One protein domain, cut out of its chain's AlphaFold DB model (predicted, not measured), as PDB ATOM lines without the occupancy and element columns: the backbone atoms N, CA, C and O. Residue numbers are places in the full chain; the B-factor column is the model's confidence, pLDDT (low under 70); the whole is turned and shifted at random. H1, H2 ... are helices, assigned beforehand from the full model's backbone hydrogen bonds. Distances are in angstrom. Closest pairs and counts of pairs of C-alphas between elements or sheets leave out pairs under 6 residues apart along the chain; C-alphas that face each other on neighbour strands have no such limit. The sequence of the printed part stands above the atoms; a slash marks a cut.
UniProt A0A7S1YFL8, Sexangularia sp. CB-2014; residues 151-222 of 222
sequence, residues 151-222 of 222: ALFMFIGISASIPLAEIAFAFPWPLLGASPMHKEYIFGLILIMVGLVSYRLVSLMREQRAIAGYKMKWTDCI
ATOM      1  N   ALA A 151     -12.106   2.209 -73.158       87.75
ATOM      2  CA  ALA A 151     -11.393   2.660 -74.356       87.75
ATOM      3  C   ALA A 151     -12.209   2.381 -75.622       87.75
ATOM      4  O   ALA A 151     -12.254   3.211 -76.526       87.75
ATOM      5  N   LEU A 152     -12.930   1.258 -75.661       86.19
ATOM      6  CA  LEU A 152     -13.789   0.895 -76.784       86.19
ATOM      7  C   LEU A 152     -14.956   1.875 -76.967       86.19
ATOM      8  O   LEU A 152     -15.217   2.313 -78.087       86.19
ATOM      9  N   PHE A 153     -15.632   2.266 -75.882       84.19
ATOM     10  CA  PHE A 153     -16.711   3.253 -75.963       84.19
ATOM     11  C   PHE A 153     -16.199   4.629 -76.402       84.19
ATOM     12  O   PHE A 153     -16.831   5.301 -77.219       84.19
ATOM     13  N   MET A 154     -15.013   5.013 -75.930       90.31
ATOM     14  CA  MET A 154     -14.340   6.224 -76.379       90.31
ATOM     15  C   MET A 154     -13.994   6.171 -77.876       90.31
ATOM     16  O   MET A 154     -14.267   7.133 -78.591       90.31
ATOM     17  N   PHE A 155     -13.477   5.044 -78.378       88.50
ATOM     18  CA  PHE A 155     -13.192   4.857 -79.804       88.50
ATOM     19  C   PHE A 155     -14.425   5.012 -80.683       88.50
ATOM     20  O   PHE A 155     -14.354   5.667 -81.715       88.50
ATOM     21  N   ILE A 156     -15.563   4.477 -80.254       85.56
ATOM     22  CA  ILE A 156     -16.848   4.637 -80.945       85.56
ATOM     23  C   ILE A 156     -17.256   6.110 -80.992       85.56
ATOM     24  O   ILE A 156     -17.684   6.587 -82.039       85.56
ATOM     25  N   GLY A 157     -17.078   6.843 -79.888       86.38
ATOM     26  CA  GLY A 157     -17.311   8.288 -79.842       86.38
ATOM     27  C   GLY A 157     -16.419   9.067 -80.817       86.38
ATOM     28  O   GLY A 157     -16.909   9.937 -81.531       86.38
ATOM     29  N   ILE A 158     -15.134   8.712 -80.910       89.00
ATOM     30  CA  ILE A 158     -14.199   9.299 -81.885       89.00
ATOM     31  C   ILE A 158     -14.604   8.924 -83.316       89.00
ATOM     32  O   ILE A 158     -14.645   9.777 -84.192       89.00
ATOM     33  N   SER A 159     -14.948   7.665 -83.580       86.31
ATOM     34  CA  SER A 159     -15.387   7.233 -84.910       86.31
ATOM     35  C   SER A 159     -16.677   7.925 -85.350       86.31
ATOM     36  O   SER A 159     -16.846   8.164 -86.540       86.31
ATOM     37  N   ALA A 160     -17.557   8.287 -84.413       83.38
ATOM     38  CA  ALA A 160     -18.751   9.079 -84.684       83.38
ATOM     39  C   ALA A 160     -18.448  10.557 -84.989       83.38
ATOM     40  O   ALA A 160     -19.291  11.231 -85.572       83.38
ATOM     41  N   SER A 161     -17.270  11.088 -84.641       86.19
ATOM     42  CA  SER A 161     -16.934  12.483 -84.955       86.19
ATOM     43  C   SER A 161     -16.557  12.686 -86.423       86.19
ATOM     44  O   SER A 161     -16.855  13.739 -86.974       86.19
ATOM     45  N   ILE A 162     -15.986  11.670 -87.078       83.75
ATOM     46  CA  ILE A 162     -15.659  11.681 -88.515       83.75
ATOM     47  C   ILE A 162     -16.889  12.024 -89.376       83.75
ATOM     48  O   ILE A 162     -16.849  13.016 -90.102       83.75
ATOM     49  N   PRO A 163     -18.005  11.273 -89.295       79.62
ATOM     50  CA  PRO A 163     -19.193  11.573 -90.081       79.62
ATOM     51  C   PRO A 163     -19.812  12.939 -89.759       79.62
ATOM     52  O   PRO A 163     -20.325  13.620 -90.646       79.62
ATOM     53  N   LEU A 164     -19.746  13.366 -88.497       82.81
ATOM     54  CA  LEU A 164     -20.223  14.683 -88.077       82.81
ATOM     55  C   LEU A 164     -19.355  15.813 -88.642       82.81
ATOM     56  O   LEU A 164     -19.894  16.852 -89.015       82.81
ATOM     57  N   ALA A 165     -18.040  15.608 -88.737       86.06
ATOM     58  CA  ALA A 165     -17.117  16.566 -89.332       86.06
ATOM     59  C   ALA A 165     -17.393  16.748 -90.831       86.06
ATOM     60  O   ALA A 165     -17.443  17.880 -91.297       86.06
ATOM     61  N   GLU A 166     -17.663  15.669 -91.568       82.00
ATOM     62  CA  GLU A 166     -18.058  15.746 -92.986       82.00
ATOM     63  C   GLU A 166     -19.348  16.557 -93.178       82.00
ATOM     64  O   GLU A 166     -19.415  17.447 -94.028       82.00
ATOM     65  N   ILE A 167     -20.363  16.314 -92.339       82.69
ATOM     66  CA  ILE A 167     -21.596  17.118 -92.336       82.69
ATOM     67  C   ILE A 167     -21.289  18.578 -92.003       82.69
ATOM     68  O   ILE A 167     -21.815  19.479 -92.654       82.69
ATOM     69  N   ALA A 168     -20.416  18.822 -91.022       85.38
ATOM     70  CA  ALA A 168     -20.004  20.166 -90.655       85.38
ATOM     71  C   ALA A 168     -19.335  20.887 -91.836       85.38
ATOM     72  O   ALA A 168     -19.704  22.019 -92.130       85.38
ATOM     73  N   PHE A 169     -18.415  20.252 -92.566       85.62
ATOM     74  CA  PHE A 169     -17.706  20.867 -93.699       85.62
ATOM     75  C   PHE A 169     -18.574  21.134 -94.936       85.62
ATOM     76  O   PHE A 169     -18.159  21.893 -95.814       85.62
ATOM     77  N   ALA A 170     -19.783  20.576 -95.006       84.25
ATOM     78  CA  ALA A 170     -20.741  20.935 -96.048       84.25
ATOM     79  C   ALA A 170     -21.389  22.311 -95.830       84.25
ATOM     80  O   ALA A 170     -21.940  22.883 -96.773       84.25
ATOM     81  N   PHE A 171     -21.326  22.866 -94.615       84.00
ATOM     82  CA  PHE A 171     -21.796  24.223 -94.357       84.00
ATOM     83  C   PHE A 171     -20.801  25.272 -94.881       84.00
ATOM     84  O   PHE A 171     -19.591  25.051 -94.842       84.00
ATOM     85  N   PRO A 172     -21.282  26.438 -95.354       84.38
ATOM     86  CA  PRO A 172     -20.418  27.516 -95.821       84.38
ATOM     87  C   PRO A 172     -19.778  28.248 -94.638       84.38
ATOM     88  O   PRO A 172     -20.310  29.241 -94.139       84.38
ATOM     89  N   TRP A 173     -18.626  27.759 -94.178       83.06
ATOM     90  CA  TRP A 173     -17.888  28.402 -93.094       83.06
ATOM     91  C   TRP A 173     -17.237  29.708 -93.561       83.06
ATOM     92  O   TRP A 173     -16.680  29.753 -94.658       83.06
ATOM     93  N   PRO A 174     -17.213  30.754 -92.715       76.38
ATOM     94  CA  PRO A 174     -16.668  32.063 -93.078       76.38
ATOM     95  C   PRO A 174     -15.169  32.040 -93.419       76.38
ATOM     96  O   PRO A 174     -14.730  32.861 -94.217       76.38
ATOM     97  N   LEU A 175     -14.395  31.104 -92.851       74.44
ATOM     98  CA  LEU A 175     -12.954  30.956 -93.114       74.44
ATOM     99  C   LEU A 175     -12.604  29.798 -94.063       74.44
ATOM    100  O   LEU A 175     -11.642  29.905 -94.814       74.44
ATOM    101  N   LEU A 176     -13.358  28.692 -94.039       76.00
ATOM    102  CA  LEU A 176     -13.025  27.482 -94.809       76.00
ATOM    103  C   LEU A 176     -13.844  27.323 -96.101       76.00
ATOM    104  O   LEU A 176     -13.463  26.545 -96.974       76.00
ATOM    105  N   GLY A 177     -14.956  28.049 -96.245       80.69
ATOM    106  CA  GLY A 177     -15.931  27.817 -97.309       80.69
ATOM    107  C   GLY A 177     -16.733  26.525 -97.108       80.69
ATOM    108  O   GLY A 177     -16.682  25.907 -96.046       80.69
ATOM    109  N   ALA A 178     -17.509  26.144 -98.129       80.94
ATOM    110  CA  ALA A 178     -18.232  24.872 -98.171       80.94
ATOM    111  C   ALA A 178     -17.471  23.864 -99.039       80.94
ATOM    112  O   ALA A 178     -17.077  24.184-100.166       80.94
ATOM    113  N   SER A 179     -17.317  22.639 -98.541       80.00
ATOM    114  CA  SER A 179     -16.787  21.527 -99.328       80.00
ATOM    115  C   SER A 179     -17.934  20.752 -99.990       80.00
ATOM    116  O   SER A 179     -18.891  20.381 -99.304       80.00
ATOM    117  N   PRO A 180     -17.891  20.496-101.312       75.56
ATOM    118  CA  PRO A 180     -18.916  19.695-101.970       75.56
ATOM    119  C   PRO A 180     -18.834  18.236-101.500       75.56
ATOM    120  O   PRO A 180     -17.808  17.577-101.661       75.56
ATOM    121  N   MET A 181     -19.937  17.706-100.963       69.88
ATOM    122  CA  MET A 181     -20.009  16.296-100.577       69.88
ATOM    123  C   MET A 181     -20.029  15.381-101.809       69.88
ATOM    124  O   MET A 181     -20.956  15.422-102.621       69.88
ATOM    125  N   HIS A 182     -19.027  14.510-101.919       77.25
ATOM    126  CA  HIS A 182     -19.016  13.417-102.893       77.25
ATOM    127  C   HIS A 182     -19.915  12.262-102.415       77.25
ATOM    128  O   HIS A 182     -20.075  12.034-101.213       77.25
ATOM    129  N   LYS A 183     -20.519  11.512-103.344       78.00
ATOM    130  CA  LYS A 183     -21.528  10.478-103.022       78.00
ATOM    131  C   LYS A 183     -20.923   9.296-102.250       78.00
ATOM    132  O   LYS A 183     -21.592   8.647-101.452       78.00
ATOM    133  N   GLU A 184     -19.641   9.068-102.458       77.44
ATOM    134  CA  GLU A 184     -18.776   8.060-101.873       77.44
ATOM    135  C   GLU A 184     -18.613   8.302-100.368       77.44
ATOM    136  O   GLU A 184     -18.697   7.361 -99.577       77.44
ATOM    137  N   TYR A 185     -18.484   9.569 -99.955       72.38
ATOM    138  CA  TYR A 185     -18.445   9.948 -98.542       72.38
ATOM    139  C   TYR A 185     -19.795   9.725 -97.868       72.38
ATOM    140  O   TYR A 185     -19.828   9.231 -96.748       72.38
ATOM    141  N   ILE A 186     -20.907  10.003 -98.558       77.38
ATOM    142  CA  ILE A 186     -22.261   9.753 -98.036       77.38
ATOM    143  C   ILE A 186     -22.483   8.252 -97.808       77.38
ATOM    144  O   ILE A 186     -23.029   7.852 -96.781       77.38
ATOM    145  N   PHE A 187     -22.025   7.403 -98.729       82.56
ATOM    146  CA  PHE A 187     -22.094   5.953 -98.551       82.56
ATOM    147  C   PHE A 187     -21.239   5.475 -97.366       82.56
ATOM    148  O   PHE A 187     -21.729   4.730 -96.516       82.56
ATOM    149  N   GLY A 188     -19.988   5.943 -97.266       78.88
ATOM    150  CA  GLY A 188     -19.108   5.636 -96.134       78.88
ATOM    151  C   GLY A 188     -19.681   6.108 -94.792       78.88
ATOM    152  O   GLY A 188     -19.658   5.369 -93.811       78.88
ATOM    153  N   LEU A 189     -20.278   7.300 -94.777       79.06
ATOM    154  CA  LEU A 189     -21.003   7.889 -93.654       79.06
ATOM    155  C   LEU A 189     -22.150   6.981 -93.188       79.06
ATOM    156  O   LEU A 189     -22.214   6.637 -92.008       79.06
ATOM    157  N   ILE A 190     -23.023   6.545 -94.101       84.12
ATOM    158  CA  ILE A 190     -24.136   5.638 -93.775       84.12
ATOM    159  C   ILE A 190     -23.599   4.326 -93.193       84.12
ATOM    160  O   ILE A 190     -24.087   3.867 -92.161       84.12
ATOM    161  N   LEU A 191     -22.571   3.745 -93.813       85.75
ATOM    162  CA  LEU A 191     -21.979   2.483 -93.372       85.75
ATOM    163  C   LEU A 191     -21.381   2.584 -91.958       85.75
ATOM    164  O   LEU A 191     -21.641   1.718 -91.120       85.75
ATOM    165  N   ILE A 192     -20.644   3.659 -91.663       83.50
ATOM    166  CA  ILE A 192     -20.091   3.922 -90.326       83.50
ATOM    167  C   ILE A 192     -21.218   4.107 -89.305       83.50
ATOM    168  O   ILE A 192     -21.180   3.500 -88.235       83.50
ATOM    169  N   MET A 193     -22.257   4.881 -89.633       82.88
ATOM    170  CA  MET A 193     -23.397   5.107 -88.737       82.88
ATOM    171  C   MET A 193     -24.147   3.809 -88.415       82.88
ATOM    172  O   MET A 193     -24.454   3.552 -87.251       82.88
ATOM    173  N   VAL A 194     -24.379   2.947 -89.409       87.69
ATOM    174  CA  VAL A 194     -24.977   1.616 -89.201       87.69
ATOM    175  C   VAL A 194     -24.090   0.751 -88.300       87.69
ATOM    176  O   VAL A 194     -24.593   0.095 -87.382       87.69
ATOM    177  N   GLY A 195     -22.770   0.773 -88.504       85.69
ATOM    178  CA  GLY A 195     -21.815   0.054 -87.658       85.69
ATOM    179  C   GLY A 195     -21.846   0.522 -86.198       85.69
ATOM    180  O   GLY A 195     -21.914  -0.294 -85.281       85.69
ATOM    181  N   LEU A 196     -21.882   1.835 -85.973       82.75
ATOM    182  CA  LEU A 196     -21.926   2.427 -84.632       82.75
ATOM    183  C   LEU A 196     -23.251   2.126 -83.916       82.75
ATOM    184  O   LEU A 196     -23.249   1.727 -82.748       82.75
ATOM    185  N   VAL A 197     -24.382   2.270 -84.616       85.19
ATOM    186  CA  VAL A 197     -25.716   1.986 -84.063       85.19
ATOM    187  C   VAL A 197     -25.858   0.505 -83.732       85.19
ATOM    188  O   VAL A 197     -26.279   0.166 -82.628       85.19
ATOM    189  N   SER A 198     -25.467  -0.389 -84.643       87.44
ATOM    190  CA  SER A 198     -25.541  -1.835 -84.397       87.44
ATOM    191  C   SER A 198     -24.662  -2.257 -83.220       87.44
ATOM    192  O   SER A 198     -25.131  -2.992 -82.349       87.44
ATOM    193  N   TYR A 199     -23.439  -1.727 -83.118       84.19
ATOM    194  CA  TYR A 199     -22.581  -1.955 -81.960       84.19
ATOM    195  C   TYR A 199     -23.263  -1.511 -80.658       84.19
ATOM    196  O   TYR A 199     -23.314  -2.279 -79.694       84.19
ATOM    197  N   ARG A 200     -23.826  -0.294 -80.626       83.38
ATOM    198  CA  ARG A 200     -24.485   0.251 -79.431       83.38
ATOM    199  C   ARG A 200     -25.715  -0.560 -79.030       83.38
ATOM    200  O   ARG A 200     -25.941  -0.784 -77.844       83.38
ATOM    201  N   LEU A 201     -26.503  -1.028 -79.994       87.12
ATOM    202  CA  LEU A 201     -27.654  -1.887 -79.723       87.12
ATOM    203  C   LEU A 201     -27.217  -3.219 -79.106       87.12
ATOM    204  O   LEU A 201     -27.787  -3.655 -78.107       87.12
ATOM    205  N   VAL A 202     -26.172  -3.847 -79.653       87.62
ATOM    206  CA  VAL A 202     -25.622  -5.099 -79.113       87.62
ATOM    207  C   VAL A 202     -25.036  -4.898 -77.718       87.62
ATOM    208  O   VAL A 202     -25.250  -5.748 -76.852       87.62
ATOM    209  N   SER A 203     -24.336  -3.789 -77.463       83.94
ATOM    210  CA  SER A 203     -23.778  -3.507 -76.136       83.94
ATOM    211  C   SER A 203     -24.882  -3.339 -75.088       83.94
ATOM    212  O   SER A 203     -24.822  -3.977 -74.040       83.94
ATOM    213  N   LEU A 204     -25.939  -2.584 -75.405       84.25
ATOM    214  CA  LEU A 204     -27.095  -2.402 -74.518       84.25
ATOM    215  C   LEU A 204     -27.832  -3.722 -74.253       84.25
ATOM    216  O   LEU A 204     -28.187  -4.018 -73.114       84.25
ATOM    217  N   MET A 205     -28.019  -4.555 -75.282       86.31
ATOM    218  CA  MET A 205     -28.623  -5.880 -75.112       86.31
ATOM    219  C   MET A 205     -27.791  -6.782 -74.191       86.31
ATOM    220  O   MET A 205     -28.353  -7.541 -73.401       86.31
ATOM    221  N   ARG A 206     -26.456  -6.716 -74.272       85.38
ATOM    222  CA  ARG A 206     -25.562  -7.475 -73.382       85.38
ATOM    223  C   ARG A 206     -25.670  -7.003 -71.935       85.38
ATOM    224  O   ARG A 206     -25.777  -7.844 -71.047       85.38
ATOM    225  N   GLU A 207     -25.704  -5.694 -71.707       84.19
ATOM    226  CA  GLU A 207     -25.897  -5.114 -70.371       84.19
ATOM    227  C   GLU A 207     -27.249  -5.521 -69.769       84.19
ATOM    228  O   GLU A 207     -27.306  -6.007 -68.640       84.19
ATOM    229  N   GLN A 208     -28.338  -5.427 -70.540       85.00
ATOM    230  CA  GLN A 208     -29.664  -5.854 -70.085       85.00
ATOM    231  C   GLN A 208     -29.719  -7.348 -69.755       85.00
ATOM    232  O   GLN A 208     -30.317  -7.731 -68.750       85.00
ATOM    233  N   ARG A 209     -29.070  -8.201 -70.558       84.44
ATOM    234  CA  ARG A 209     -28.971  -9.643 -70.277       84.44
ATOM    235  C   ARG A 209     -28.164  -9.932 -69.015       84.44
ATOM    236  O   ARG A 209     -28.560 -10.809 -68.253       84.44
ATOM    237  N   ALA A 210     -27.077  -9.203 -68.769       83.00
ATOM    238  CA  ALA A 210     -26.298  -9.341 -67.539       83.00
ATOM    239  C   ALA A 210     -27.133  -8.972 -66.300       83.00
ATOM    240  O   ALA A 210     -27.135  -9.709 -65.315       83.00
ATOM    241  N   ILE A 211     -27.913  -7.888 -66.377       81.38
ATOM    242  CA  ILE A 211     -28.829  -7.467 -65.307       81.38
ATOM    243  C   ILE A 211     -29.962  -8.486 -65.114       81.38
ATOM    244  O   ILE A 211     -30.262  -8.859 -63.983       81.38
ATOM    245  N   ALA A 212     -30.579  -8.975 -66.194       79.00
ATOM    246  CA  ALA A 212     -31.648  -9.973 -66.126       79.00
ATOM    247  C   ALA A 212     -31.161 -11.315 -65.547       79.00
ATOM    248  O   ALA A 212     -31.844 -11.905 -64.711       79.00
ATOM    249  N   GLY A 213     -29.959 -11.761 -65.928       72.44
ATOM    250  CA  GLY A 213     -29.323 -12.954 -65.366       72.44
ATOM    251  C   GLY A 213     -28.970 -12.801 -63.883       72.44
ATOM    252  O   GLY A 213     -29.147 -13.739 -63.110       72.44
ATOM    253  N   TYR A 214     -28.544 -11.608 -63.454       60.44
ATOM    254  CA  TYR A 214     -28.346 -11.300 -62.033       60.44
ATOM    255  C   TYR A 214     -29.668 -11.316 -61.251       60.44
ATOM    256  O   TYR A 214     -29.714 -11.811 -60.127       60.44
ATOM    257  N   LYS A 215     -30.755 -10.826 -61.863       56.00
ATOM    258  CA  LYS A 215     -32.089 -10.788 -61.252       56.00
ATOM    259  C   LYS A 215     -32.661 -12.187 -60.996       56.00
ATOM    260  O   LYS A 215     -33.230 -12.389 -59.933       56.00
ATOM    261  N   MET A 216     -32.456 -13.144 -61.910       55.69
ATOM    262  CA  MET A 216     -32.843 -14.551 -61.689       55.69
ATOM    263  C   MET A 216     -32.044 -15.198 -60.551       55.69
ATOM    264  O   MET A 216     -32.605 -15.894 -59.715       55.69
ATOM    265  N   LYS A 217     -30.738 -14.917 -60.466       54.88
ATOM    266  CA  LYS A 217     -29.852 -15.549 -59.477       54.88
ATOM    267  C   LYS A 217     -30.143 -15.148 -58.021       54.88
ATOM    268  O   LYS A 217     -29.735 -15.863 -57.117       54.88
ATOM    269  N   TRP A 218     -30.811 -14.014 -57.794       52.31
ATOM    270  CA  TRP A 218     -31.203 -13.553 -56.454       52.31
ATOM    271  C   TRP A 218     -32.570 -14.064 -56.005       52.31
ATOM    272  O   TRP A 218     -32.758 -14.303 -54.818       52.31
ATOM    273  N   THR A 219     -33.519 -14.234 -56.929       57.41
ATOM    274  CA  THR A 219     -34.868 -14.715 -56.593       57.41
ATOM    275  C   THR A 219     -34.913 -16.203 -56.260       57.41
ATOM    276  O   THR A 219     -35.840 -16.617 -55.581       57.41
ATOM    277  N   ASP A 220     -33.900 -16.973 -56.664       54.75
ATOM    278  CA  ASP A 220     -33.768 -18.399 -56.325       54.75
ATOM    279  C   ASP A 220     -32.961 -18.640 -55.025       54.75
ATOM    280  O   ASP A 220     -32.701 -19.783 -54.651       54.75
ATOM    281  N   CYS A 221     -32.531 -17.571 -54.338       55.12
ATOM    282  CA  CYS A 221     -31.768 -17.625 -53.082       55.12
ATOM    283  C   CYS A 221     -32.555 -17.137 -51.845       55.12
ATOM    284  O   CYS A 221     -31.944 -16.876 -50.807       55.12
ATOM    285  N   ILE A 222     -33.884 -17.025 -51.937       45.81
ATOM    286  CA  ILE A 222     -34.806 -16.735 -50.821       45.81
ATOM    287  C   ILE A 222     -35.858 -17.839 -50.784       45.81
ATOM    288  O   ILE A 222     -36.147 -18.323 -49.669       45.81
TER     289      ILE A 222
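What this domain is: This is residues 151 to 222 of the 222 residues of a protein of Sexangularia sp. CB-2014 (UniProt A0A7S1YFL8). A long helix, H2, makes the length of a lopsided helical hairpin; the shorter H1 packs on part of H2, opposite ways, and residues 204 to 222 stick out beyond the pair. A loop of residues 170 to 182 joins the helices. The printed part has 72 residues with two named helices, H1 then H2, and no named strand; it is all helix and extended, with a radius of gyration of the C-alphas of 19.7 A and spans of 67 by 23 by 17 A.

How they stand to each other: H2, residues 183 to 219, touches H1, residues 151 to 169, with residues 189 to 196 alone; H1 touches it with residues 156 to 163 alone. Their closest C-alphas, of Pro 163 and Leu 189, are 5.4 A apart. This helical hairpin has a shallow tilt of 31 degrees, opposite ways. O i to N i+4 pairs are within hydrogen-bond range in 32 of 33 cases in H2 and 12 of 15 in H1.

Where its parts are: H2 is 54.5 A long, from C-alpha 183 at (-21.528, 10.478, -103.022) to C-alpha 219 at (-34.868, -14.715, -56.593). H1 is 27.3 A long and begins at C-alpha 151 at (-11.393, 2.660, -74.356).

The domain as a whole: The two farthest C-alphas, of Leu 175 and Ile 222, are 67.4 A apart. The printed part has no cut, and the link from H1 to H2 is long. Confidence is under 70 at residue 181 and residues 214 to 222.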